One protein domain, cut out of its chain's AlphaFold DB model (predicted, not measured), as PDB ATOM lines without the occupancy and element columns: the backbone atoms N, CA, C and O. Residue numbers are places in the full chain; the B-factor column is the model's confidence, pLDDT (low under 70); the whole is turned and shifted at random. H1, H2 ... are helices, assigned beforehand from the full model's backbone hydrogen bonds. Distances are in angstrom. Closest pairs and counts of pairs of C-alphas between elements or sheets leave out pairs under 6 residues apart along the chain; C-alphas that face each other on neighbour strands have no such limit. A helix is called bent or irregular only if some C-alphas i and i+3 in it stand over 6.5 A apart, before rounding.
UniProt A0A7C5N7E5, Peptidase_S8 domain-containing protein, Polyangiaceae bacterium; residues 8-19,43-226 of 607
ATOM      1  N   LEU A   8     200.691 158.623 188.327       30.48
ATOM      2  CA  LEU A   8     201.795 157.866 187.723       30.48
ATOM      3  C   LEU A   8     201.310 156.602 186.969       30.48
ATOM      4  O   LEU A   8     201.973 156.147 186.037       30.48
ATOM      5  N   ALA A   9     200.130 156.068 187.325       29.36
ATOM      6  CA  ALA A   9     199.477 154.955 186.626       29.36
ATOM      7  C   ALA A   9     199.080 155.273 185.173       29.36
ATOM      8  O   ALA A   9     199.047 154.356 184.352       29.36
ATOM      9  N   LEU A  10     198.744 156.539 184.895       28.50
ATOM     10  CA  LEU A  10     198.283 157.050 183.597       28.50
ATOM     11  C   LEU A  10     199.442 157.595 182.762       28.50
ATOM     12  O   LEU A  10     199.524 157.347 181.564       28.50
ATOM     13  N   VAL A  11     200.389 158.262 183.420       31.06
ATOM     14  CA  VAL A  11     201.552 158.918 182.799       31.06
ATOM     15  C   VAL A  11     202.466 157.960 182.023       31.06
ATOM     16  O   VAL A  11     203.169 158.364 181.101       31.06
ATOM     17  N   LEU A  12     202.451 156.671 182.366       30.08
ATOM     18  CA  LEU A  12     203.203 155.627 181.664       30.08
ATOM     19  C   LEU A  12     202.420 154.979 180.497       30.08
ATOM     20  O   LEU A  12     202.884 153.994 179.916       30.08
ATOM     21  N   ALA A  13     201.248 155.526 180.157       25.53
ATOM     22  CA  ALA A  13     200.431 155.185 178.988       25.53
ATOM     23  C   ALA A  13     200.069 156.414 178.120       25.53
ATOM     24  O   ALA A  13     199.808 156.248 176.931       25.53
ATOM     25  N   SER A  14     200.093 157.615 178.706       24.20
ATOM     26  CA  SER A  14     199.610 158.877 178.133       24.20
ATOM     27  C   SER A  14     200.417 160.058 178.677       24.20
ATOM     28  O   SER A  14     200.786 160.085 179.849       24.20
ATOM     29  N   GLY A  15     200.675 161.071 177.864       23.20
ATOM     30  CA  GLY A  15     201.489 162.233 178.201       23.20
ATOM     31  C   GLY A  15     201.126 163.381 177.275       23.20
ATOM     32  O   GLY A  15     201.758 163.530 176.237       23.20
ATOM     33  N   CYS A  16     200.111 164.160 177.654       25.86
ATOM     34  CA  CYS A  16     199.277 164.922 176.720       25.86
ATOM     35  C   CYS A  16     199.805 166.315 176.326       25.86
ATOM     36  O   CYS A  16     200.493 166.983 177.103       25.86
ATOM     37  N   GLY A  17     199.410 166.804 175.140       23.56
ATOM     38  CA  GLY A  17     199.390 168.242 174.817       23.56
ATOM     39  C   GLY A  17     199.322 168.599 173.318       23.56
ATOM     40  O   GLY A  17     199.625 167.775 172.464       23.56
ATOM     41  N   GLY A  18     198.948 169.850 172.988       23.25
ATOM     42  CA  GLY A  18     198.908 170.398 171.611       23.25
ATOM     43  C   GLY A  18     198.882 171.944 171.529       23.25
ATOM     44  O   GLY A  18     198.557 172.600 172.526       23.25
ATOM     45  N   ALA A  19     199.279 172.515 170.378       25.44
ATOM     46  CA  ALA A  19     199.531 173.947 170.094       25.44
ATOM     47  C   ALA A  19     199.557 174.197 168.549       25.44
ATOM     48  O   ALA A  19     199.910 173.261 167.846       25.44
ATOM     49  N   VAL A  43     178.320 158.423 175.254       87.56
ATOM     50  CA  VAL A  43     179.521 158.649 174.428       87.56
ATOM     51  C   VAL A  43     180.186 157.338 174.000       87.56
ATOM     52  O   VAL A  43     180.575 156.512 174.825       87.56
ATOM     53  N   ASP A  44     180.421 157.178 172.695       93.44
ATOM     54  CA  ASP A  44     181.333 156.150 172.179       93.44
ATOM     55  C   ASP A  44     182.786 156.566 172.462       93.44
ATOM     56  O   ASP A  44     183.409 157.314 171.704       93.44
ATOM     57  N   LEU A  45     183.327 156.079 173.583       93.38
ATOM     58  CA  LEU A  45     184.700 156.360 174.010       93.38
ATOM     59  C   LEU A  45     185.746 155.903 172.979       93.38
ATOM     60  O   LEU A  45     186.792 156.535 172.850       93.38
ATOM     61  N   VAL A  46     185.491 154.825 172.225       95.69
ATOM     62  CA  VAL A  46     186.431 154.328 171.206       95.69
ATOM     63  C   VAL A  46     186.461 155.275 170.011       95.69
ATOM     64  O   VAL A  46     187.548 155.594 169.522       95.69
ATOM     65  N   ALA A  47     185.299 155.755 169.559       96.56
ATOM     66  CA  ALA A  47     185.216 156.772 168.514       96.56
ATOM     67  C   ALA A  47     185.862 158.091 168.964       96.56
ATOM     68  O   ALA A  47     186.732 158.603 168.260       96.56
ATOM     69  N   LEU A  48     185.530 158.580 170.167       95.25
ATOM     70  CA  LEU A  48     186.077 159.823 170.720       95.25
ATOM     71  C   LEU A  48     187.608 159.779 170.802       95.25
ATOM     72  O   LEU A  48     188.271 160.702 170.330       95.25
ATOM     73  N   VAL A  49     188.187 158.697 171.334       95.44
ATOM     74  CA  VAL A  49     189.650 158.565 171.414       95.44
ATOM     75  C   VAL A  49     190.289 158.460 170.028       95.44
ATOM     76  O   VAL A  49     191.340 159.057 169.804       95.44
ATOM     77  N   ARG A  50     189.666 157.759 169.069       96.81
ATOM     78  CA  ARG A  50     190.179 157.668 167.689       96.81
ATOM     79  C   ARG A  50     190.197 159.021 166.989       96.81
ATOM     80  O   ARG A  50     191.227 159.408 166.441       96.81
ATOM     81  N   GLU A  51     189.076 159.728 167.007       95.94
ATOM     82  CA  GLU A  51     188.927 161.023 166.344       95.94
ATOM     83  C   GLU A  51     189.785 162.092 167.029       95.94
ATOM     84  O   GLU A  51     190.542 162.793 166.356       95.94
ATOM     85  N   GLY A  52     189.757 162.153 168.364       95.00
ATOM     86  CA  GLY A  52     190.541 163.099 169.154       95.00
ATOM     87  C   GLY A  52     192.052 162.897 169.023       95.00
ATOM     88  O   GLY A  52     192.775 163.877 168.847       95.00
ATOM     89  N   ALA A  53     192.546 161.654 169.040       95.38
ATOM     90  CA  ALA A  53     193.975 161.386 168.876       95.38
ATOM     91  C   ALA A  53     194.469 161.710 167.456       95.38
ATOM     92  O   ALA A  53     195.528 162.314 167.300       95.38
ATOM     93  N   LEU A  54     193.694 161.385 166.413       96.56
ATOM     94  CA  LEU A  54     194.032 161.758 165.032       96.56
ATOM     95  C   LEU A  54     194.004 163.279 164.823       96.56
ATOM     96  O   LEU A  54     194.911 163.823 164.190       96.56
ATOM     97  N   ALA A  55     193.012 163.972 165.391       94.62
ATOM     98  CA  ALA A  55     192.951 165.432 165.377       94.62
ATOM     99  C   ALA A  55     194.151 166.055 166.109       94.62
ATOM    100  O   ALA A  55     194.757 166.991 165.595       94.62
ATOM    101  N   ARG A  56     194.552 165.495 167.261       91.69
ATOM    102  CA  ARG A  56     195.718 165.961 168.022       91.69
ATOM    103  C   ARG A  56     197.033 165.735 167.274       91.69
ATOM    104  O   ARG A  56     197.873 166.625 167.292       91.69
ATOM    105  N   ILE A  57     197.199 164.603 166.583       94.81
ATOM    106  CA  ILE A  57     198.364 164.363 165.710       94.81
ATOM    107  C   ILE A  57     198.436 165.435 164.616       94.81
ATOM    108  O   ILE A  57     199.495 166.018 164.410       94.81
ATOM    109  N   HIS A  58     197.313 165.743 163.961       94.00
ATOM    110  CA  HIS A  58     197.268 166.788 162.937       94.00
ATOM    111  C   HIS A  58     197.483 168.206 163.503       94.00
ATOM    112  O   HIS A  58     198.033 169.053 162.809       94.00
ATOM    113  N   GLU A  59     197.094 168.471 164.755       90.62
ATOM    114  CA  GLU A  59     197.388 169.732 165.452       90.62
ATOM    115  C   GLU A  59     198.897 169.909 165.695       90.62
ATOM    116  O   GLU A  59     199.431 170.985 165.433       90.62
ATOM    117  N   VAL A  60     199.590 168.869 166.181       89.94
ATOM    118  CA  VAL A  60     201.014 168.967 166.567       89.94
ATOM    119  C   VAL A  60     201.985 168.781 165.402       89.94
ATOM    120  O   VAL A  60     203.053 169.388 165.404       89.94
ATOM    121  N   GLU A  61     201.627 167.974 164.402       92.12
ATOM    122  CA  GLU A  61     202.444 167.724 163.212       92.12
ATOM    123  C   GLU A  61     201.565 167.742 161.938       92.12
ATOM    124  O   GLU A  61     201.270 166.691 161.365       92.12
ATOM    125  N   PRO A  62     201.135 168.931 161.455       92.62
ATOM    126  CA  PRO A  62     200.176 169.050 160.345       92.62
ATOM    127  C   PRO A  62     200.622 168.416 159.019       92.62
ATOM    128  O   PRO A  62     199.783 168.050 158.198       92.62
ATOM    129  N   GLU A  63     201.936 168.291 158.814       92.81
ATOM    130  CA  GLU A  63     202.567 167.694 157.628       92.81
ATOM    131  C   GLU A  63     202.593 166.150 157.667       92.81
ATOM    132  O   GLU A  63     202.934 165.508 156.669       92.81
ATOM    133  N   LEU A  64     202.246 165.530 158.802       93.62
ATOM    134  CA  LEU A  64     202.223 164.078 158.949       93.62
ATOM    135  C   LEU A  64     200.948 163.498 158.313       93.62
ATOM    136  O   LEU A  64     199.833 163.752 158.771       93.62
ATOM    137  N   ASP A  65     201.099 162.669 157.274       93.62
ATOM    138  CA  ASP A  65     199.963 161.981 156.646       93.62
ATOM    139  C   ASP A  65     199.395 160.893 157.573       93.62
ATOM    140  O   ASP A  65     199.791 159.724 157.532       93.62
ATOM    141  N   VAL A  66     198.421 161.284 158.399       92.81
ATOM    142  CA  VAL A  66     197.713 160.400 159.335       92.81
ATOM    143  C   VAL A  66     197.047 159.197 158.655       92.81
ATOM    144  O   VAL A  66     196.833 158.173 159.306       92.81
ATOM    145  N   ALA A  67     196.774 159.247 157.343       93.50
ATOM    146  CA  ALA A  67     196.229 158.105 156.611       93.50
ATOM    147  C   ALA A  67     197.253 156.967 156.417       93.50
ATOM    148  O   ALA A  67     196.852 155.831 156.159       93.50
ATOM    149  N   GLN A  68     198.557 157.231 156.585       96.06
ATOM    150  CA  GLN A  68     199.595 156.195 156.569       96.06
ATOM    151  C   GLN A  68     199.725 155.439 157.896       96.06
ATOM    152  O   GLN A  68     200.340 154.374 157.906       96.06
ATOM    153  N   ILE A  69     199.150 155.925 159.006       96.25
ATOM    154  CA  ILE A  69     199.320 155.318 160.340       96.25
ATOM    155  C   ILE A  69     199.030 153.799 160.353       96.25
ATOM    156  O   ILE A  69     199.852 153.058 160.897       96.25
ATOM    157  N   PRO A  70     197.966 153.268 159.709       95.88
ATOM    158  CA  PRO A  70     197.746 151.819 159.632       95.88
ATOM    159  C   PRO A  70     198.827 151.061 158.843       95.88
ATOM    160  O   PRO A  70     199.149 149.922 159.179       95.88
ATOM    161  N   ALA A  71     199.411 151.676 157.809       96.81
ATOM    162  CA  ALA A  71     200.512 151.092 157.042       96.81
ATOM    163  C   ALA A  71     201.821 151.106 157.848       96.81
ATOM    164  O   ALA A  71     202.529 150.103 157.883       96.81
ATOM    165  N   TRP A  72     202.098 152.197 158.566       97.62
ATOM    166  CA  TRP A  72     203.223 152.323 159.495       97.62
ATOM    167  C   TRP A  72     203.114 151.380 160.700       97.62
ATOM    168  O   TRP A  72     204.122 150.852 161.156       97.62
ATOM    169  N   ALA A  73     201.906 151.112 161.197       97.12
ATOM    170  CA  ALA A  73     201.672 150.111 162.235       97.12
ATOM    171  C   ALA A  73     201.944 148.678 161.732       97.12
ATOM    172  O   ALA A  73     202.401 147.829 162.499       97.12
ATOM    173  N   ALA A  74     201.691 148.401 160.447       96.44
ATOM    174  CA  ALA A  74     201.975 147.107 159.821       96.44
ATOM    175  C   ALA A  74     203.461 146.929 159.440       96.44
ATOM    176  O   ALA A  74     204.005 145.835 159.596       96.44
ATOM    177  N   ASP A  75     204.121 147.991 158.971       96.06
ATOM    178  CA  ASP A  75     205.562 148.048 158.705       96.06
ATOM    179  C   ASP A  75     206.171 149.344 159.269       96.06
ATOM    180  O   ASP A  75     206.293 150.349 158.551       96.06
ATOM    181  N   PRO A  76     206.640 149.315 160.533       95.56
ATOM    182  CA  PRO A  76     207.294 150.457 161.148       95.56
ATOM    183  C   PRO A  76     208.516 150.955 160.390       95.56
ATOM    184  O   PRO A  76     208.867 152.115 160.553       95.56
ATOM    185  N   SER A  77     209.186 150.148 159.556       94.38
ATOM    186  CA  SER A  77     210.404 150.600 158.867       94.38
ATOM    187  C   SER A  77     210.132 151.783 157.929       94.38
ATOM    188  O   SER A  77     210.962 152.696 157.851       94.38
ATOM    189  N   SER A  78     208.935 151.811 157.332       92.00
ATOM    190  CA  SER A  78     208.456 152.804 156.363       92.00
ATOM    191  C   SER A  78     208.090 154.179 156.945       92.00
ATOM    192  O   SER A  78     207.954 155.141 156.190       92.00
ATOM    193  N   ALA A  79     207.952 154.294 158.268       95.94
ATOM    194  CA  ALA A  79     207.518 155.520 158.938       95.94
ATOM    195  C   ALA A  79     208.648 156.560 159.134       95.94
ATOM    196  O   ALA A  79     209.826 156.184 159.221       95.94
ATOM    197  N   PRO A  80     208.332 157.863 159.250       95.25
ATOM    198  CA  PRO A  80     209.293 158.875 159.696       95.25
ATOM    199  C   PRO A  80     209.675 158.684 161.181       95.25
ATOM    200  O   PRO A  80     209.036 157.898 161.885       95.25
ATOM    201  N   PRO A  81     210.727 159.358 161.687       94.25
ATOM    202  CA  PRO A  81     210.914 159.557 163.125       94.25
ATOM    203  C   PRO A  81     209.733 160.345 163.707       94.25
ATOM    204  O   PRO A  81     209.243 161.253 163.046       94.25
ATOM    205  N   LEU A  82     209.321 160.037 164.934       93.81
ATOM    206  CA  LEU A  82     208.112 160.593 165.556       93.81
ATOM    207  C   LEU A  82     208.465 161.398 166.813       93.81
ATOM    208  O   LEU A  82     209.252 160.920 167.637       93.81
ATOM    209  N   GLY A  83     207.876 162.588 166.961       91.81
ATOM    210  CA  GLY A  83     207.926 163.374 168.205       91.81
ATOM    211  C   GLY A  83     207.221 162.669 169.369       91.81
ATOM    212  O   GLY A  83     206.556 161.643 169.174       91.81
ATOM    213  N   ASP A  84     207.358 163.191 170.583       90.06
ATOM    214  CA  ASP A  84     206.804 162.557 171.782       90.06
ATOM    215  C   ASP A  84     205.277 162.697 171.862       90.06
ATOM    216  O   ASP A  84     204.614 161.722 172.218       90.06
ATOM    217  N   ARG A  85     204.688 163.818 171.418       90.06
ATOM    218  CA  ARG A  85     203.223 163.990 171.352       90.06
ATOM    219  C   ARG A  85     202.600 163.100 170.287       90.06
ATOM    220  O   ARG A  85     201.577 162.471 170.532       90.06
ATOM    221  N   VAL A  86     203.223 162.962 169.118       94.62
ATOM    222  CA  VAL A  86     202.742 161.998 168.108       94.62
ATOM    223  C   VAL A  86     202.884 160.564 168.621       94.62
ATOM    224  O   VAL A  86     201.953 159.770 168.493       94.62
ATOM    225  N   SER A  87     204.017 160.236 169.250       94.50
ATOM    226  CA  SER A  87     204.251 158.919 169.852       94.50
ATOM    227  C   SER A  87     203.203 158.576 170.911       94.50
ATOM    228  O   SER A  87     202.699 157.456 170.934       94.50
ATOM    229  N   GLU A  88     202.829 159.538 171.748       90.81
ATOM    230  CA  GLU A  88     201.756 159.408 172.727       90.81
ATOM    231  C   GLU A  88     200.393 159.141 172.073       90.81
ATOM    232  O   GLU A  88     199.727 158.160 172.409       90.81
ATOM    233  N   GLN A  89     199.970 159.972 171.120       95.19
ATOM    234  CA  GLN A  89     198.653 159.819 170.496       95.19
ATOM    235  C   GLN A  89     198.530 158.487 169.728       95.19
ATOM    236  O   GLN A  89     197.445 157.913 169.635       95.19
ATOM    237  N   LEU A  90     199.643 157.905 169.266       96.62
ATOM    238  CA  LEU A  90     199.675 156.530 168.754       96.62
ATOM    239  C   LEU A  90     199.445 155.466 169.846       96.62
ATOM    240  O   LEU A  90     198.838 154.435 169.553       96.62
ATOM    241  N   ILE A  91     199.855 155.699 171.101       94.94
ATOM    242  CA  ILE A  91     199.478 154.844 172.242       94.94
ATOM    243  C   ILE A  91     197.991 155.016 172.589       94.94
ATOM    244  O   ILE A  91     197.325 154.014 172.849       94.94
ATOM    245  N   HIS A  92     197.424 156.225 172.500       95.50
ATOM    246  CA  HIS A  92     195.972 156.434 172.647       95.50
ATOM    247  C   HIS A  92     195.178 155.639 171.605       95.50
ATOM    248  O   HIS A  92     194.249 154.901 171.946       95.50
ATOM    249  N   LEU A  93     195.606 155.696 170.341       97.38
ATOM    250  CA  LEU A  93     195.050 154.870 169.269       97.38
ATOM    251  C   LEU A  93     195.239 153.367 169.534       97.38
ATOM    252  O   LEU A  93     194.344 152.582 169.223       97.38
ATOM    253  N   ALA A  94     196.353 152.952 170.146       97.00
ATOM    254  CA  ALA A  94     196.582 151.557 170.519       97.00
ATOM    255  C   ALA A  94     195.646 151.083 171.646       97.00
ATOM    256  O   ALA A  94     195.146 149.959 171.582       97.00
ATOM    257  N   ILE A  95     195.358 151.934 172.638       94.88
ATOM    258  CA  ILE A  95     194.374 151.672 173.702       94.88
ATOM    259  C   ILE A  95     192.971 151.542 173.094       94.88
ATOM    260  O   ILE A  95     192.291 150.548 173.349       94.88
ATOM    261  N   ALA A  96     192.563 152.472 172.225       95.81
ATOM    262  CA  ALA A  96     191.270 152.409 171.543       95.81
ATOM    263  C   ALA A  96     191.143 151.181 170.620       95.81
ATOM    264  O   ALA A  96     190.097 150.538 170.587       95.81
ATOM    265  N   ALA A  97     192.203 150.804 169.898       97.25
ATOM    266  CA  ALA A  97     192.235 149.577 169.099       97.25
ATOM    267  C   ALA A  97     192.140 148.308 169.970       97.25
ATOM    268  O   ALA A  97     191.423 147.375 169.618       97.25
ATOM    269  N   ALA A  98     192.797 148.274 171.131       94.69
ATOM    270  CA  ALA A  98     192.700 147.148 172.061       94.69
ATOM    271  C   ALA A  98     191.331 147.048 172.758       94.69
ATOM    272  O   ALA A  98     190.876 145.941 173.042       94.69
ATOM    273  N   ALA A  99     190.666 148.180 173.006       92.50
ATOM    274  CA  ALA A  99     189.291 148.235 173.506       92.50
ATOM    275  C   ALA A  99     188.249 147.812 172.448       92.50
ATOM    276  O   ALA A  99     187.187 147.312 172.810       92.50
ATOM    277  N   ALA A 100     188.570 147.977 171.160       95.50
ATOM    278  CA  ALA A 100     187.751 147.579 170.011       95.50
ATOM    279  C   ALA A 100     187.992 146.131 169.524       95.50
ATOM    280  O   ALA A 100     187.530 145.769 168.443       95.50
ATOM    281  N   ASP A 101     188.747 145.320 170.275       95.12
ATOM    282  CA  ASP A 101     189.178 143.967 169.889       95.12
ATOM    283  C   ASP A 101     189.952 143.902 168.546       95.12
ATOM    284  O   ASP A 101     189.868 142.932 167.790       95.12
ATOM    285  N   GLU A 102     190.791 144.911 168.272       97.00
ATOM    286  CA  GLU A 102     191.694 144.990 167.110       97.00
ATOM    287  C   GLU A 102     193.182 144.773 167.510       97.00
ATOM    288  O   GLU A 102     194.027 145.664 167.339       97.00
ATOM    289  N   PRO A 103     193.574 143.588 168.035       95.81
ATOM    290  CA  PRO A 103     194.879 143.380 168.673       95.81
ATOM    291  C   PRO A 103     196.072 143.545 167.724       95.81
ATOM    292  O   PRO A 103     197.159 143.923 168.162       95.81
ATOM    293  N   ALA A 104     195.887 143.287 166.425       96.75
ATOM    294  CA  ALA A 104     196.930 143.465 165.417       96.75
ATOM    295  C   ALA A 104     197.282 144.947 165.205       96.75
ATOM    296  O   ALA A 104     198.464 145.284 165.143       96.75
ATOM    297  N   LEU A 105     196.275 145.831 165.156       97.44
ATOM    298  CA  LEU A 105     196.487 147.273 165.036       97.44
ATOM    299  C   LEU A 105     197.104 147.834 166.321       97.44
ATOM    300  O   LEU A 105     198.117 148.523 166.252       97.44
ATOM    301  N   ALA A 106     196.563 147.466 167.488       97.12
ATOM    302  CA  ALA A 106     197.103 147.887 168.781       97.12
ATOM    303  C   ALA A 106     198.582 147.483 168.957       97.12
ATOM    304  O   ALA A 106     199.421 148.309 169.316       97.12
ATOM    305  N   THR A 107     198.929 146.234 168.619       97.06
ATOM    306  CA  THR A 107     200.318 145.742 168.643       97.06
ATOM    307  C   THR A 107     201.213 146.503 167.663       97.06
ATOM    308  O   THR A 107     202.345 146.855 168.007       97.06
ATOM    309  N   GLY A 108     200.720 146.764 166.449       97.94
ATOM    310  CA  GLY A 108     201.445 147.506 165.418       97.94
ATOM    311  C   GLY A 108     201.747 148.948 165.824       97.94
ATOM    312  O   GLY A 108     202.880 149.398 165.678       97.94
ATOM    313  N   LEU A 109     200.773 149.646 166.414       98.25
ATOM    314  CA  LEU A 109     200.917 151.022 166.898       98.25
ATOM    315  C   LEU A 109     201.958 151.141 168.021       98.25
ATOM    316  O   LEU A 109     202.844 151.990 167.941       98.25
ATOM    317  N   VAL A 110     201.939 150.250 169.021       95.69
ATOM    318  CA  VAL A 110     202.979 150.257 170.071       95.69
ATOM    319  C   VAL A 110     204.362 149.968 169.475       95.69
ATOM    320  O   VAL A 110     205.342 150.623 169.828       95.69
ATOM    321  N   ARG A 111     204.471 149.013 168.541       95.50
ATOM    322  CA  ARG A 111     205.749 148.687 167.884       95.50
ATOM    323  C   ARG A 111     206.259 149.804 166.972       95.50
ATOM    324  O   ARG A 111     207.471 149.989 166.889       95.50
ATOM    325  N   LEU A 112     205.365 150.568 166.347       97.19
ATOM    326  CA  LEU A 112     205.696 151.784 165.608       97.19
ATOM    327  C   LEU A 112     206.354 152.821 166.529       97.19
ATOM    328  O   LEU A 112     207.456 153.278 166.226       97.19
ATOM    329  N   VAL A 113     205.744 153.110 167.685       95.69
ATOM    330  CA  VAL A 113     206.315 154.014 168.700       95.69
ATOM    331  C   VAL A 113     207.702 153.542 169.139       95.69
ATOM    332  O   VAL A 113     208.667 154.297 169.022       95.69
ATOM    333  N   ARG A 114     207.846 152.266 169.537       92.88
ATOM    334  CA  ARG A 114     209.144 151.691 169.950       92.88
ATOM    335  C   ARG A 114     210.240 151.834 168.892       92.88
ATOM    336  O   ARG A 114     211.402 152.047 169.232       92.88
ATOM    337  N   ALA A 115     209.885 151.704 167.614       94.62
ATOM    338  CA  ALA A 115     210.835 151.755 166.507       94.62
ATOM    339  C   ALA A 115     211.210 153.183 166.069       94.62
ATOM    340  O   ALA A 115     212.288 153.372 165.494       94.62
ATOM    341  N   LYS A 116     210.330 154.175 166.273       95.31
ATOM    342  CA  LYS A 116     210.430 155.489 165.611       95.31
ATOM    343  C   LYS A 116     210.388 156.712 166.515       95.31
ATOM    344  O   LYS A 116     210.778 157.776 166.035       95.31
ATOM    345  N   ALA A 117     210.000 156.585 167.782       92.12
ATOM    346  CA  ALA A 117     210.077 157.690 168.730       92.12
ATOM    347  C   ALA A 117     211.502 158.272 168.790       92.12
ATOM    348  O   ALA A 117     212.499 157.534 168.825       92.12
ATOM    349  N   GLN A 118     211.596 159.602 168.780       89.94
ATOM    350  CA  GLN A 118     212.865 160.319 168.901       89.94
ATOM    351  C   GLN A 118     213.451 160.157 170.313       89.94
ATOM    352  O   GLN A 118     214.634 159.829 170.451       89.94
ATOM    353  N   ASN A 119     212.617 160.277 171.351       87.31
ATOM    354  CA  ASN A 119     212.982 159.957 172.727       87.31
ATOM    355  C   ASN A 119     213.231 158.447 172.890       87.31
ATOM    356  O   ASN A 119     212.336 157.611 172.751       87.31
ATOM    357  N   ARG A 120     214.474 158.078 173.220       84.19
ATOM    358  CA  ARG A 120     214.911 156.675 173.284       84.19
ATOM    359  C   ARG A 120     214.386 155.894 174.484       84.19
ATOM    360  O   ARG A 120     214.409 154.666 174.440       84.19
ATOM    361  N   ASN A 121     213.820 156.551 175.494       81.88
ATOM    362  CA  ASN A 121     213.079 155.853 176.545       81.88
ATOM    363  C   ASN A 121     211.803 155.174 176.006       81.88
ATOM    364  O   ASN A 121     211.410 154.125 176.518       81.88
ATOM    365  N   ASN A 122     211.207 155.699 174.926       85.50
ATOM    366  CA  ASN A 122     209.995 155.139 174.317       85.50
ATOM    367  C   ASN A 122     210.238 153.831 173.536       85.50
ATOM    368  O   ASN A 122     209.278 153.165 173.150       85.50
ATOM    369  N   ALA A 123     211.495 153.377 173.405       84.81
ATOM    370  CA  ALA A 123     211.851 152.060 172.862       84.81
ATOM    371  C   ALA A 123     211.188 150.878 173.605       84.81
ATOM    372  O   ALA A 123     211.048 149.796 173.038       84.81
ATOM    373  N   PHE A 124     210.733 151.094 174.846       82.69
ATOM    374  CA  PHE A 124     210.026 150.104 175.668       82.69
ATOM    375  C   PHE A 124     208.608 150.552 176.081       82.69
ATOM    376  O   PHE A 124     207.995 149.945 176.961       82.69
ATOM    377  N   ALA A 125     208.060 151.601 175.451       83.12
ATOM    378  CA  ALA A 125     206.715 152.104 175.738       83.12
ATOM    379  C   ALA A 125     205.632 151.037 175.482       83.12
ATOM    380  O   ALA A 125     205.820 150.106 174.691       83.12
ATOM    381  N   GLY A 126     204.495 151.139 176.176       84.94
ATOM    382  CA  GLY A 126     203.351 150.240 175.984       84.94
ATOM    383  C   GLY A 126     203.580 148.770 176.377       84.94
ATOM    384  O   GLY A 126     202.823 147.911 175.930       84.94
ATOM    385  N   THR A 127     204.586 148.448 177.207       85.94
ATOM    386  CA  THR A 127     204.849 147.057 177.647       85.94
ATOM    387  C   THR A 127     203.629 146.406 178.302       85.94
ATOM    388  O   THR A 127     203.335 145.248 177.999       85.94
ATOM    389  N   THR A 128     202.880 147.132 179.143       83.31
ATOM    390  CA  THR A 128     201.634 146.611 179.732       83.31
ATOM    391  C   THR A 128     200.626 146.219 178.663       83.31
ATOM    392  O   THR A 128     200.115 145.101 178.683       83.31
ATOM    393  N   LEU A 129     200.378 147.115 177.704       89.00
ATOM    394  CA  LEU A 129     199.416 146.883 176.633       89.00
ATOM    395  C   LEU A 129     199.811 145.660 175.795       89.00
ATOM    396  O   LEU A 129     198.985 144.781 175.575       89.00
ATOM    397  N   LEU A 130     201.084 145.543 175.406       92.44
ATOM    398  CA  LEU A 130     201.577 144.370 174.679       92.44
ATOM    399  C   LEU A 130     201.468 143.074 175.494       92.44
ATOM    400  O   LEU A 130     201.112 142.045 174.927       92.44
ATOM    401  N   SER A 131     201.732 143.111 176.801       91.00
ATOM    402  CA  SER A 131     201.640 141.926 177.668       91.00
ATOM    403  C   SER A 131     200.192 141.438 177.808       91.00
ATOM    404  O   SER A 131     199.930 140.242 177.713       91.00
ATOM    405  N   GLU A 132     199.233 142.354 177.963       91.94
ATOM    406  CA  GLU A 132     197.800 142.026 178.014       91.94
ATOM    407  C   GLU A 132     197.262 141.546 176.656       91.94
ATOM    408  O   GLU A 132     196.518 140.566 176.597       91.94
ATOM    409  N   LEU A 133     197.683 142.160 175.545       94.50
ATOM    410  CA  LEU A 133     197.352 141.685 174.196       94.50
ATOM    411  C   LEU A 133     197.920 140.281 173.930       94.50
ATOM    412  O   LEU A 133     197.221 139.426 173.385       94.50
ATOM    413  N   ALA A 134     199.157 140.016 174.360       95.19
ATOM    414  CA  ALA A 134     199.789 138.703 174.264       95.19
ATOM    415  C   ALA A 134     199.042 137.648 175.100       95.19
ATOM    416  O   ALA A 134     198.806 136.541 174.616       95.19
ATOM    417  N   ARG A 135     198.591 138.007 176.312       95.00
ATOM    418  CA  ARG A 135     197.748 137.154 177.163       95.00
ATOM    419  C   ARG A 135     196.409 136.815 176.495       95.00
ATOM    420  O   ARG A 135     196.018 135.653 176.490       95.00
ATOM    421  N   ARG A 136     195.717 137.798 175.902       94.44
ATOM    422  CA  ARG A 136     194.443 137.581 175.177       94.44
ATOM    423  C   ARG A 136     194.587 136.655 173.973       94.44
ATOM    424  O   ARG A 136     193.657 135.924 173.659       94.44
ATOM    425  N   GLY A 137     195.740 136.689 173.306       94.38
ATOM    426  CA  GLY A 137     196.041 135.839 172.153       94.38
ATOM    427  C   GLY A 137     196.408 134.387 172.487       94.38
ATOM    428  O   GLY A 137     196.720 133.637 171.563       94.38
ATOM    429  N   ALA A 138     196.411 133.990 173.765       95.81
ATOM    430  CA  ALA A 138     196.894 132.687 174.213       95.81
ATOM    431  C   ALA A 138     195.870 131.935 175.086       95.81
ATOM    432  O   ALA A 138     195.385 132.438 176.103       95.81
ATOM    433  N   ASP A 139     195.591 130.685 174.710       94.06
ATOM    434  CA  ASP A 139     194.651 129.807 175.412       94.06
ATOM    435  C   ASP A 139     195.333 129.025 176.544       94.06
ATOM    436  O   ASP A 139     196.150 128.130 176.311       94.06
ATOM    437  N   GLY A 140     194.930 129.315 177.783       94.00
ATOM    438  CA  GLY A 140     195.387 128.612 178.983       94.00
ATOM    439  C   GLY A 140     196.668 129.184 179.598       94.00
ATOM    440  O   GLY A 140     197.534 129.732 178.921       94.00
ATOM    441  N   GLU A 141     196.786 129.029 180.917       93.88
ATOM    442  CA  GLU A 141     197.770 129.712 181.767       93.88
ATOM    443  C   GLU A 141     199.224 129.585 181.278       93.88
ATOM    444  O   GLU A 141     199.918 130.589 181.163       93.88
ATOM    445  N   GLN A 142     199.672 128.382 180.897       94.75
ATOM    446  CA  GLN A 142     201.042 128.162 180.409       94.75
ATOM    447  C   GLN A 142     201.333 128.878 179.081       94.75
ATOM    448  O   GLN A 142     202.432 129.392 178.879       94.75
ATOM    449  N   ALA A 143     200.358 128.927 178.167       96.56
ATOM    450  CA  ALA A 143     200.512 129.647 176.906       96.56
ATOM    451  C   ALA A 143     200.511 131.165 177.144       96.56
ATOM    452  O   ALA A 143     201.287 131.887 176.521       96.56
ATOM    453  N   GLN A 144     199.690 131.634 178.089       96.38
ATOM    454  CA  GLN A 144     199.640 133.032 178.514       96.38
ATOM    455  C   GLN A 144     200.947 133.480 179.176       96.38
ATOM    456  O   GLN A 144     201.482 134.517 178.792       96.38
ATOM    457  N   GLN A 145     201.504 132.683 180.093       95.19
ATOM    458  CA  GLN A 145     202.808 132.937 180.714       95.19
ATOM    459  C   GLN A 145     203.913 133.045 179.653       95.19
ATOM    460  O   GLN A 145     204.629 134.042 179.617       95.19
ATOM    461  N   ALA A 146     203.998 132.094 178.716       96.38
ATOM    462  CA  ALA A 146     204.990 132.137 177.636       96.38
ATOM    463  C   ALA A 146     204.824 133.359 176.701       96.38
ATOM    464  O   ALA A 146     205.813 133.960 176.263       96.38
ATOM    465  N   ALA A 147     203.581 133.756 176.408       96.19
ATOM    466  CA  ALA A 147     203.284 134.931 175.592       96.19
ATOM    467  C   ALA A 147     203.670 136.244 176.305       96.19
ATOM    468  O   ALA A 147     204.324 137.094 175.700       96.19
ATOM    469  N   ILE A 148     203.346 136.382 177.596       93.69
ATOM    470  CA  ILE A 148     203.750 137.526 178.431       93.69
ATOM    471  C   ILE A 148     205.279 137.568 178.580       93.69
ATOM    472  O   ILE A 148     205.874 138.629 178.399       93.69
ATOM    473  N   HIS A 149     205.936 136.427 178.824       93.50
ATOM    474  CA  HIS A 149     207.398 136.336 178.932       93.50
ATOM    475  C   HIS A 149     208.079 136.847 177.660       93.50
ATOM    476  O   HIS A 149     209.079 137.556 177.737       93.50
ATOM    477  N   THR A 150     207.537 136.527 176.482       94.19
ATOM    478  CA  THR A 150     208.089 136.995 175.199       94.19
ATOM    479  C   THR A 150     208.120 138.526 175.111       94.19
ATOM    480  O   THR A 150     209.063 139.073 174.551       94.19
ATOM    481  N   VAL A 151     207.131 139.216 175.692       91.44
ATOM    482  CA  VAL A 151     207.069 140.688 175.737       91.44
ATOM    483  C   VAL A 151     207.954 141.256 176.848       91.44
ATOM    484  O   VAL A 151     208.700 142.206 176.620       91.44
ATOM    485  N   LEU A 152     207.879 140.698 178.060       87.62
ATOM    486  CA  LEU A 152     208.607 141.219 179.220       87.62
ATOM    487  C   LEU A 152     210.126 141.005 179.116       87.62
ATOM    488  O   LEU A 152     210.879 141.831 179.623       87.62
ATOM    489  N   ALA A 153     210.580 139.970 178.405       89.12
ATOM    490  CA  ALA A 153     211.995 139.738 178.115       89.12
ATOM    491  C   ALA A 153     212.603 140.730 177.097       89.12
ATOM    492  O   ALA A 153     213.816 140.720 176.897       89.12
ATOM    493  N   GLU A 154     211.804 141.596 176.454       87.56
ATOM    494  CA  GLU A 154     212.336 142.713 175.652       87.56
ATOM    495  C   GLU A 154     212.952 143.819 176.538       87.56
ATOM    496  O   GLU A 154     213.731 144.634 176.048       87.56
ATOM    497  N   LEU A 155     212.610 143.871 177.833       81.38
ATOM    498  CA  LEU A 155     213.110 144.876 178.772       81.38
ATOM    499  C   LEU A 155     214.498 144.501 179.319       81.38
ATOM    500  O   LEU A 155     214.630 143.446 179.940       81.38
ATOM    501  N   PRO A 156     215.517 145.375 179.212       78.00
ATOM    502  CA  PRO A 156     216.790 145.152 179.891       78.00
ATOM    503  C   PRO A 156     216.629 145.249 181.417       78.00
ATOM    504  O   PRO A 156     215.756 145.963 181.916       78.00
ATOM    505  N   ARG A 157     217.521 144.592 182.169       76.31
ATOM    506  CA  ARG A 157     217.521 144.529 183.646       76.31
ATOM    507  C   ARG A 157     217.262 145.876 184.342       76.31
ATOM    508  O   ARG A 157     216.429 145.941 185.241       76.31
ATOM    509  N   ASN A 158     217.920 146.954 183.906       70.06
ATOM    510  CA  ASN A 158     217.771 148.307 184.473       70.06
ATOM    511  C   ASN A 158     216.445 149.013 184.112       70.06
ATOM    512  O   ASN A 158     216.130 150.063 184.663       70.06
ATOM    513  N   ARG A 159     215.654 148.449 183.194       69.62
ATOM    514  CA  ARG A 159     214.291 148.889 182.851       69.62
ATOM    515  C   ARG A 159     213.218 147.918 183.349       69.62
ATOM    516  O   ARG A 159     212.049 148.286 183.377       69.62
ATOM    517  N   PHE A 160     213.599 146.714 183.779       69.00
ATOM    518  CA  PHE A 160     212.673 145.653 184.172       69.00
ATOM    519  C   PHE A 160     211.827 146.009 185.403       69.00
ATOM    520  O   PHE A 160     210.606 145.873 185.370       69.00
ATOM    521  N   GLY A 161     212.441 146.559 186.458       55.94
ATOM    522  CA  GLY A 161     211.705 147.050 187.635       55.94
ATOM    523  C   GLY A 161     210.766 148.230 187.337       55.94
ATOM    524  O   GLY A 161     209.862 148.513 188.125       55.94
ATOM    525  N   GLY A 162     210.991 148.909 186.203       50.12
ATOM    526  CA  GLY A 162     210.220 150.045 185.699       50.12
ATOM    527  C   GLY A 162     209.193 149.674 184.642       50.12
ATOM    528  O   GLY A 162     208.547 150.555 184.078       50.12
ATOM    529  N   ALA A 163     209.005 148.378 184.392       49.50
ATOM    530  CA  ALA A 163     207.868 147.892 183.642       49.50
ATOM    531  C   ALA A 163     206.580 148.267 184.385       49.50
ATOM    532  O   ALA A 163     206.277 147.716 185.444       49.50
ATOM    533  N   THR A 164     205.798 149.171 183.795       49.81
ATOM    534  CA  THR A 164     204.523 149.698 184.314       49.81
ATOM    535  C   THR A 164     203.567 148.609 184.829       49.81
ATOM    536  O   THR A 164     202.820 148.830 185.783       49.81
ATOM    537  N   VAL A 165     203.659 147.410 184.242       48.94
ATOM    538  CA  VAL A 165     202.986 146.172 184.657       48.94
ATOM    539  C   VAL A 165     203.111 145.918 186.161       48.94
ATOM    540  O   VAL A 165     202.107 145.623 186.801       48.94
ATOM    541  N   VAL A 166     204.308 146.063 186.745       50.56
ATOM    542  CA  VAL A 166     204.544 145.718 188.155       50.56
ATOM    543  C   VAL A 166     203.678 146.584 189.069       50.56
ATOM    544  O   VAL A 166     202.925 146.036 189.861       50.56
ATOM    545  N   PHE A 167     203.697 147.913 188.916       53.22
ATOM    546  CA  PHE A 167     202.881 148.835 189.722       53.22
ATOM    547  C   PHE A 167     201.369 148.621 189.530       53.22
ATOM    548  O   PHE A 167     200.594 148.645 190.487       53.22
ATOM    549  N   GLN A 168     200.947 148.385 188.288       59.47
ATOM    550  CA  GLN A 168     199.544 148.208 187.917       59.47
ATOM    551  C   GLN A 168     198.920 146.931 188.519       59.47
ATOM    552  O   GLN A 168     197.754 146.952 188.911       59.47
ATOM    553  N   LEU A 169     199.699 145.859 188.702       61.66
ATOM    554  CA  LEU A 169     199.248 144.579 189.274       61.66
ATOM    555  C   LEU A 169     198.941 144.588 190.781       61.66
ATOM    556  O   LEU A 169     198.356 143.618 191.280       61.66
ATOM    557  N   PHE A 170     199.341 145.622 191.528       63.50
ATOM    558  CA  PHE A 170     199.048 145.735 192.967       63.50
ATOM    559  C   PHE A 170     197.721 146.434 193.273       63.50
ATOM    560  O   PHE A 170     197.289 146.428 194.425       63.50
ATOM    561  N   GLN A 171     197.058 146.989 192.258       72.50
ATOM    562  CA  GLN A 171     195.719 147.547 192.408       72.50
ATOM    563  C   GLN A 171     194.682 146.421 192.526       72.50
ATOM    564  O   GLN A 171     194.862 145.332 191.981       72.50
ATOM    565  N   ASN A 172     193.595 146.681 193.251       79.00
ATOM    566  CA  ASN A 172     192.439 145.785 193.334       79.00
ATOM    567  C   ASN A 172     191.231 146.352 192.564       79.00
ATOM    568  O   ASN A 172     191.196 147.539 192.239       79.00
ATOM    569  N   GLU A 173     190.224 145.516 192.288       84.62
ATOM    570  CA  GLU A 173     189.036 145.919 191.515       84.62
ATOM    571  C   GLU A 173     188.304 147.125 192.132       84.62
ATOM    572  O   GLU A 173     187.860 148.010 191.405       84.62
ATOM    573  N   GLY A 174     188.232 147.211 193.466       82.19
ATOM    574  CA  GLY A 174     187.623 148.343 194.176       82.19
ATOM    575  C   GLY A 174     188.342 149.664 193.903       82.19
ATOM    576  O   GLY A 174     187.697 150.671 193.625       82.19
ATOM    577  N   GLN A 175     189.675 149.648 193.870       79.88
ATOM    578  CA  GLN A 175     190.484 150.822 193.533       79.88
ATOM    579  C   GLN A 175     190.347 151.241 192.069       79.88
ATOM    580  O   GLN A 175     190.375 152.435 191.780       79.88
ATOM    581  N   ILE A 176     190.194 150.288 191.143       83.12
ATOM    582  CA  ILE A 176     189.923 150.604 189.733       83.12
ATOM    583  C   ILE A 176     188.535 151.240 189.607       83.12
ATOM    584  O   ILE A 176     188.403 152.274 188.959       83.12
ATOM    585  N   ASN A 177     187.527 150.690 190.287       85.94
ATOM    586  CA  ASN A 177     186.172 151.242 190.295       85.94
ATOM    587  C   ASN A 177     186.127 152.656 190.902       85.94
ATOM    588  O   ASN A 177     185.553 153.549 190.291       85.94
ATOM    589  N   ALA A 178     186.804 152.897 192.030       82.19
ATOM    590  CA  ALA A 178     186.910 154.228 192.639       82.19
ATOM    591  C   ALA A 178     187.651 155.242 191.740       82.19
ATOM    592  O   ALA A 178     187.365 156.437 191.765       82.19
ATOM    593  N   ARG A 179     188.602 154.788 190.909       82.38
ATOM    594  CA  ARG A 179     189.256 155.641 189.900       82.38
ATOM    595  C   ARG A 179     188.344 155.935 188.716       82.38
ATOM    596  O   ARG A 179     188.315 157.080 188.284       82.38
ATOM    597  N   LEU A 180     187.596 154.947 188.225       85.50
ATOM    598  CA  LEU A 180     186.573 155.148 187.195       85.50
ATOM    599  C   LEU A 180     185.495 156.131 187.674       85.50
ATOM    600  O   LEU A 180     185.143 157.037 186.933       85.50
ATOM    601  N   GLU A 181     185.051 156.026 188.929       87.25
ATOM    602  CA  GLU A 181     184.131 156.987 189.551       87.25
ATOM    603  C   GLU A 181     184.705 158.415 189.559       87.25
ATOM    604  O   GLU A 181     184.019 159.345 189.138       87.25
ATOM    605  N   ARG A 182     185.982 158.599 189.939       84.62
ATOM    606  CA  ARG A 182     186.643 159.919 189.865       84.62
ATOM    607  C   ARG A 182     186.792 160.437 188.429       84.62
ATOM    608  O   ARG A 182     186.546 161.615 188.204       84.62
ATOM    609  N   VAL A 183     187.134 159.581 187.460       88.06
ATOM    610  CA  VAL A 183     187.207 159.956 186.031       88.06
ATOM    611  C   VAL A 183     185.828 160.362 185.498       88.06
ATOM    612  O   VAL A 183     185.718 161.379 184.824       88.06
ATOM    613  N   HIS A 184     184.762 159.643 185.855       89.81
ATOM    614  CA  HIS A 184     183.389 159.992 185.467       89.81
ATOM    615  C   HIS A 184     182.857 161.263 186.160       89.81
ATOM    616  O   HIS A 184     181.861 161.832 185.716       89.81
ATOM    617  N   GLY A 185     183.515 161.725 187.229       88.62
ATOM    618  CA  GLY A 185     183.273 163.031 187.846       88.62
ATOM    619  C   GLY A 185     183.937 164.209 187.119       88.62
ATOM    620  O   GLY A 185     183.620 165.355 187.430       88.62
ATOM    621  N   GLN A 186     184.840 163.950 186.168       90.12
ATOM    622  CA  GLN A 186     185.499 164.971 185.349       90.12
ATOM    623  C   GLN A 186     184.738 165.230 184.041       90.12
ATOM    624  O   GLN A 186     183.907 164.434 183.591       90.12
ATOM    625  N   LEU A 187     185.097 166.333 183.383       90.56
ATOM    626  CA  LEU A 187     184.667 166.653 182.026       90.56
ATOM    627  C   LEU A 187     185.059 165.550 181.016       90.56
ATOM    628  O   LEU A 187     186.190 165.048 181.017       90.56
ATOM    629  N   VAL A 188     184.140 165.207 180.105       90.81
ATOM    630  CA  VAL A 188     184.422 164.287 178.991       90.81
ATOM    631  C   VAL A 188     185.376 164.961 177.999       90.81
ATOM    632  O   VAL A 188     185.032 165.947 177.350       90.81
ATOM    633  N   ALA A 189     186.575 164.402 177.872       91.00
ATOM    634  CA  ALA A 189     187.661 164.873 177.023       91.00
ATOM    635  C   ALA A 189     188.450 163.673 176.474       91.00
ATOM    636  O   ALA A 189     188.274 162.542 176.929       91.00
ATOM    637  N   LEU A 190     189.362 163.910 175.524       90.62
ATOM    638  CA  LEU A 190     190.243 162.864 174.981       90.62
ATOM    639  C   LEU A 190     190.983 162.108 176.097       90.62
ATOM    640  O   LEU A 190     190.928 160.883 176.162       90.62
ATOM    641  N   ASP A 191     191.624 162.846 177.001       88.12
ATOM    642  CA  ASP A 191     192.492 162.278 178.036       88.12
ATOM    643  C   ASP A 191     191.691 161.500 179.097       88.12
ATOM    644  O   ASP A 191     192.120 160.443 179.573       88.12
ATOM    645  N   THR A 192     190.488 161.976 179.438       91.00
ATOM    646  CA  THR A 192     189.600 161.307 180.399       91.00
ATOM    647  C   THR A 192     188.958 160.066 179.774       91.00
ATOM    648  O   THR A 192     188.894 159.021 180.422       91.00
ATOM    649  N   ALA A 193     188.600 160.102 178.485       92.31
ATOM    650  CA  ALA A 193     188.125 158.934 177.742       92.31
ATOM    651  C   ALA A 193     189.212 157.856 177.560       92.31
ATOM    652  O   ALA A 193     188.932 156.670 177.755       92.31
ATOM    653  N   VAL A 194     190.462 158.242 177.264       91.69
ATOM    654  CA  VAL A 194     191.616 157.318 177.272       91.69
ATOM    655  C   VAL A 194     191.774 156.684 178.654       91.69
ATOM    656  O   VAL A 194     191.947 155.469 178.748       91.69
ATOM    657  N   SER A 195     191.662 157.481 179.721       88.88
ATOM    658  CA  SER A 195     191.754 157.001 181.103       88.88
ATOM    659  C   SER A 195     190.666 155.974 181.428       88.88
ATOM    660  O   SER A 195     190.973 154.901 181.951       88.88
ATOM    661  N   ALA A 196     189.409 156.256 181.073       90.31
ATOM    662  CA  ALA A 196     188.283 155.348 181.271       90.31
ATOM    663  C   ALA A 196     188.470 154.025 180.504       90.31
ATOM    664  O   ALA A 196     188.395 152.952 181.107       90.31
ATOM    665  N   LEU A 197     188.818 154.088 179.210       90.75
ATOM    666  CA  LEU A 197     189.128 152.898 178.408       90.75
ATOM    667  C   LEU A 197     190.302 152.103 178.989       90.75
ATOM    668  O   LEU A 197     190.246 150.875 179.036       90.75
ATOM    669  N   PHE A 198     191.362 152.771 179.450       88.62
ATOM    670  CA  PHE A 198     192.508 152.097 180.051       88.62
ATOM    671  C   PHE A 198     192.112 151.343 181.330       88.62
ATOM    672  O   PHE A 198     192.435 150.161 181.474       88.62
ATOM    673  N   TYR A 199     191.382 151.989 182.241       86.88
ATOM    674  CA  TYR A 199     190.960 151.371 183.496       86.88
ATOM    675  C   TYR A 199     189.965 150.219 183.283       86.88
ATOM    676  O   TYR A 199     190.186 149.121 183.798       86.88
ATOM    677  N   GLU A 200     188.913 150.437 182.490       87.75
ATOM    678  CA  GLU A 200     187.851 149.450 182.253       87.75
ATOM    679  C   GLU A 200     188.325 148.290 181.356       87.75
ATOM    680  O   GLU A 200     188.106 147.120 181.674       87.75
ATOM    681  N   ARG A 201     188.987 148.591 180.229       88.50
ATOM    682  CA  ARG A 201     189.255 147.612 179.157       88.50
ATOM    683  C   ARG A 201     190.641 146.996 179.195       88.50
ATOM    684  O   ARG A 201     190.840 145.995 178.507       88.50
ATOM    685  N   LEU A 202     191.590 147.539 179.956       86.50
ATOM    686  CA  LEU A 202     192.945 146.986 180.072       86.50
ATOM    687  C   LEU A 202     193.283 146.620 181.518       86.50
ATOM    688  O   LEU A 202     193.575 145.456 181.788       86.50
ATOM    689  N   LEU A 203     193.211 147.574 182.451       86.00
ATOM    690  CA  LEU A 203     193.701 147.357 183.812       86.00
ATOM    691  C   LEU A 203     192.844 146.369 184.612       86.00
ATOM    692  O   LEU A 203     193.403 145.511 185.294       86.00
ATOM    693  N   MET A 204     191.514 146.433 184.494       88.12
ATOM    694  CA  MET A 204     190.618 145.484 185.164       88.12
ATOM    695  C   MET A 204     190.892 144.022 184.731       88.12
ATOM    696  O   MET A 204     191.177 143.201 185.608       88.12
ATOM    697  N   PRO A 205     190.955 143.673 183.424       89.69
ATOM    698  CA  PRO A 205     191.425 142.357 182.979       89.69
ATOM    699  C   PRO A 205     192.812 141.950 183.494       89.69
ATOM    700  O   PRO A 205     193.000 140.784 183.842       89.69
ATOM    701  N   ILE A 206     193.776 142.877 183.565       87.62
ATOM    702  CA  ILE A 206     195.130 142.587 184.067       87.62
ATOM    703  C   ILE A 206     195.092 142.197 185.550       87.62
ATOM    704  O   ILE A 206     195.677 141.183 185.929       87.62
ATOM    705  N   VAL A 207     194.365 142.950 186.380       85.81
ATOM    706  CA  VAL A 207     194.202 142.655 187.815       85.81
ATOM    707  C   VAL A 207     193.457 141.334 188.038       85.81
ATOM    708  O   VAL A 207     193.855 140.548 188.900       85.81
ATOM    709  N   GLN A 208     192.455 141.021 187.214       89.25
ATOM    710  CA  GLN A 208     191.736 139.739 187.261       89.25
ATOM    711  C   GLN A 208     192.607 138.523 186.911       89.25
ATOM    712  O   GLN A 208     192.324 137.419 187.369       89.25
ATOM    713  N   HIS A 209     193.681 138.712 186.138       90.88
ATOM    714  CA  HIS A 209     194.626 137.655 185.754       90.88
ATOM    715  C   HIS A 209     196.010 137.842 186.399       90.88
ATOM    716  O   HIS A 209     197.004 137.322 185.891       90.88
ATOM    717  N   ARG A 210     196.093 138.590 187.512       86.44
ATOM    718  CA  ARG A 210     197.362 139.063 188.091       86.44
ATOM    719  C   ARG A 210     198.394 137.969 188.349       86.44
ATOM    720  O   ARG A 210     199.575 138.189 188.097       86.44
ATOM    721  N   ASP A 211     197.952 136.792 188.784       86.81
ATOM    722  CA  ASP A 211     198.825 135.662 189.120       86.81
ATOM    723  C   ASP A 211     199.635 135.184 187.899       86.81
ATOM    724  O   ASP A 211     200.805 134.826 188.027       86.81
ATOM    725  N   VAL A 212     199.050 135.275 186.697       90.50
ATOM    726  CA  VAL A 212     199.699 134.924 185.423       90.50
ATOM    727  C   VAL A 212     200.861 135.873 185.121       90.50
ATOM    728  O   VAL A 212     201.931 135.426 184.715       90.50
ATOM    729  N   PHE A 213     200.678 137.178 185.347       87.75
ATOM    730  CA  PHE A 213     201.736 138.168 185.144       87.75
ATOM    731  C   PHE A 213     202.803 138.098 186.242       87.75
ATOM    732  O   PHE A 213     203.991 138.163 185.936       87.75
ATOM    733  N   LEU A 214     202.396 137.953 187.509       83.12
ATOM    734  CA  LEU A 214     203.314 137.887 188.651       83.12
ATOM    735  C   LEU A 214     204.254 136.677 188.561       83.12
ATOM    736  O   LEU A 214     205.438 136.824 188.853       83.12
ATOM    737  N   ALA A 215     203.769 135.522 188.090       86.31
ATOM    738  CA  ALA A 215     204.605 134.345 187.850       86.31
ATOM    739  C   ALA A 215     205.748 134.630 186.854       86.31
ATOM    740  O   ALA A 215     206.901 134.305 187.127       86.31
ATOM    741  N   VAL A 216     205.444 135.295 185.734       88.69
ATOM    742  CA  VAL A 216     206.440 135.653 184.707       88.69
ATOM    743  C   VAL A 216     207.394 136.747 185.189       88.69
ATOM    744  O   VAL A 216     208.585 136.719 184.881       88.69
ATOM    745  N   ILE A 217     206.887 137.725 185.947       83.31
ATOM    746  CA  ILE A 217     207.719 138.778 186.542       83.31
ATOM    747  C   ILE A 217     208.749 138.168 187.489       83.31
ATOM    748  O   ILE A 217     209.910 138.565 187.442       83.31
ATOM    749  N   GLU A 218     208.348 137.199 188.313       80.56
ATOM    750  CA  GLU A 218     209.253 136.530 189.246       80.56
ATOM    751  C   GLU A 218     210.295 135.669 188.516       80.56
ATOM    752  O   GLU A 218     211.478 135.782 188.824       80.56
ATOM    753  N   GLU A 219     209.901 134.905 187.489       86.62
ATOM    754  CA  GLU A 219     210.827 134.137 186.636       86.62
ATOM    755  C   GLU A 219     211.914 135.033 186.013       86.62
ATOM    756  O   GLU A 219     213.112 134.754 186.123       86.62
ATOM    757  N   LEU A 220     211.517 136.158 185.413       85.44
ATOM    758  CA  LEU A 220     212.451 137.115 184.812       85.44
ATOM    759  C   LEU A 220     213.279 137.875 185.861       85.44
ATOM    760  O   LEU A 220     214.433 138.223 185.603       85.44
ATOM    761  N   ARG A 221     212.737 138.110 187.063       78.50
ATOM    762  CA  ARG A 221     213.480 138.696 188.188       78.50
ATOM    763  C   ARG A 221     214.560 137.742 188.694       78.50
ATOM    764  O   ARG A 221     215.683 138.183 188.931       78.50
ATOM    765  N   GLU A 222     214.252 136.451 188.829       81.88
ATOM    766  CA  GLU A 222     215.235 135.415 189.159       81.88
ATOM    767  C   GLU A 222     216.303 135.292 188.062       81.88
ATOM    768  O   GLU A 222     217.491 135.225 188.377       81.88
ATOM    769  N   ALA A 223     215.920 135.333 186.782       84.06
ATOM    770  CA  ALA A 223     216.869 135.322 185.668       84.06
ATOM    771  C   ALA A 223     217.857 136.502 185.744       84.06
ATOM    772  O   ALA A 223     219.068 136.282 185.797       84.06
ATOM    773  N   HIS A 224     217.357 137.738 185.861       80.56
ATOM    774  CA  HIS A 224     218.191 138.938 185.998       80.56
ATOM    775  C   HIS A 224     219.057 138.941 187.269       80.56
ATOM    776  O   HIS A 224     220.176 139.450 187.245       80.56
ATOM    777  N   ALA A 225     218.582 138.370 188.381       76.50
ATOM    778  CA  ALA A 225     219.352 138.277 189.624       76.50
ATOM    779  C   ALA A 225     220.553 137.314 189.534       76.50
ATOM    780  O   ALA A 225     221.484 137.423 190.330       76.50
ATOM    781  N   ASN A 226     220.548 136.385 188.570       80.75
ATOM    782  CA  ASN A 226     221.672 135.484 188.298       80.75
ATOM    783  C   ASN A 226     222.732 136.099 187.361       80.75
ATOM    784  O   ASN A 226     223.804 135.515 187.183       80.75
TER     785      ASN A 226
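Overview. This is residues 8 to 19 and 43 to 226 of the 607 residues of the protein "Peptidase_S8 domain-containing protein" of Polyangiaceae bacterium (UniProt A0A7C5N7E5). Five helices, H2, H4, H5, H7 and H8, lie side by side in a row, each running opposite to the one before; the longest helix, H12, crosses one side of the row and H3 the other. H11 folds back along H12 on the side away from the row, and H13 packs on H8 at the row's end. The printed part has 196 residues with thirteen named helices, H1 to H13 in order along the chain, and no named strand; the class is all helix. The whole is compact, with a radius of gyration of the C-alphas of 16.4 A, and rounded, spanning 48 by 41 by 29 A.

Along the chain. H1 is residues 8 to 11, beginning at C-alpha 8, (201.795, 157.866, 187.723). H2, residues 45 to 60, is 21.9 A long; H3 is residues 66 to 74. H4, residues 84 to 99, is 22.7 A long, and H5, residues 103 to 116, is 19.9 A long. H6 is residues 120 to 124, H7 127 to 136, H8 141 to 152, H9 157 to 160, H10 164 to 168 and H11 173 to 184. H12, residues 190 to 208, is 26.2 A long, and H13, residues 210 to 225, is 22.1 A long, ending at C-alpha 225, (219.352, 138.277, 189.624). H3 is irregular, with C-alphas 67 and 70 7.1 A apart; H6 only just, with 121 and 124 6.6 A apart; H12 only just, with 201 and 204 6.52 A apart.

Arrangement. H1 only just touches H10, with 3 pairs of C-alphas within 8 A, closest Ala 9 and Gln 168 at 6.9 A. H2 touches H4 at a shallow tilt of 16 degrees, opposite ways, closest C-alphas Ala 53 and Gln 89 at 5.2 A. H3 touches H5, about perpendicular at 82 degrees, closest C-alphas Ala 73 and Gly 108 at 4.1 A. H4 and H5 are a hairpin, closest C-alphas Ala 94 and Ala 106 at 4.1 A. H6 touches H5 only at the corner. H7 and H8 are a hairpin, closest C-alphas Arg 135 and Gln 144 at 4.7 A. H9 is near H13. H11 and H12 are a hairpin, closest C-alphas Leu 180 and Ala 196 at 6.2 A. H13 touches H8 at a steep tilt of 51 degrees, closest C-alphas Val 216 and His 149 at 5.9 A. Every O i to N i+4 pair is within hydrogen-bond range in H2, H4, H5, H7, H10 and H11, but 3 of 5 in H3, 7 of 8 in H8, 12 of 15 in H12, 11 of 12 in H13, and 0 of 1 in H6, where 1 of 2 O i to N i+3 pairs is.

Size, cuts and confidence. The C-alphas farthest apart, of Val 43 and Asn 226, are 50.1 A apart. Residues 20 to 42 are not printed; C-alphas 19 and 43 are 25.6 A apart across the cut. No link printed whole is long. The pLDDT is under 70 in residues 8 to 19 and 159 to 170.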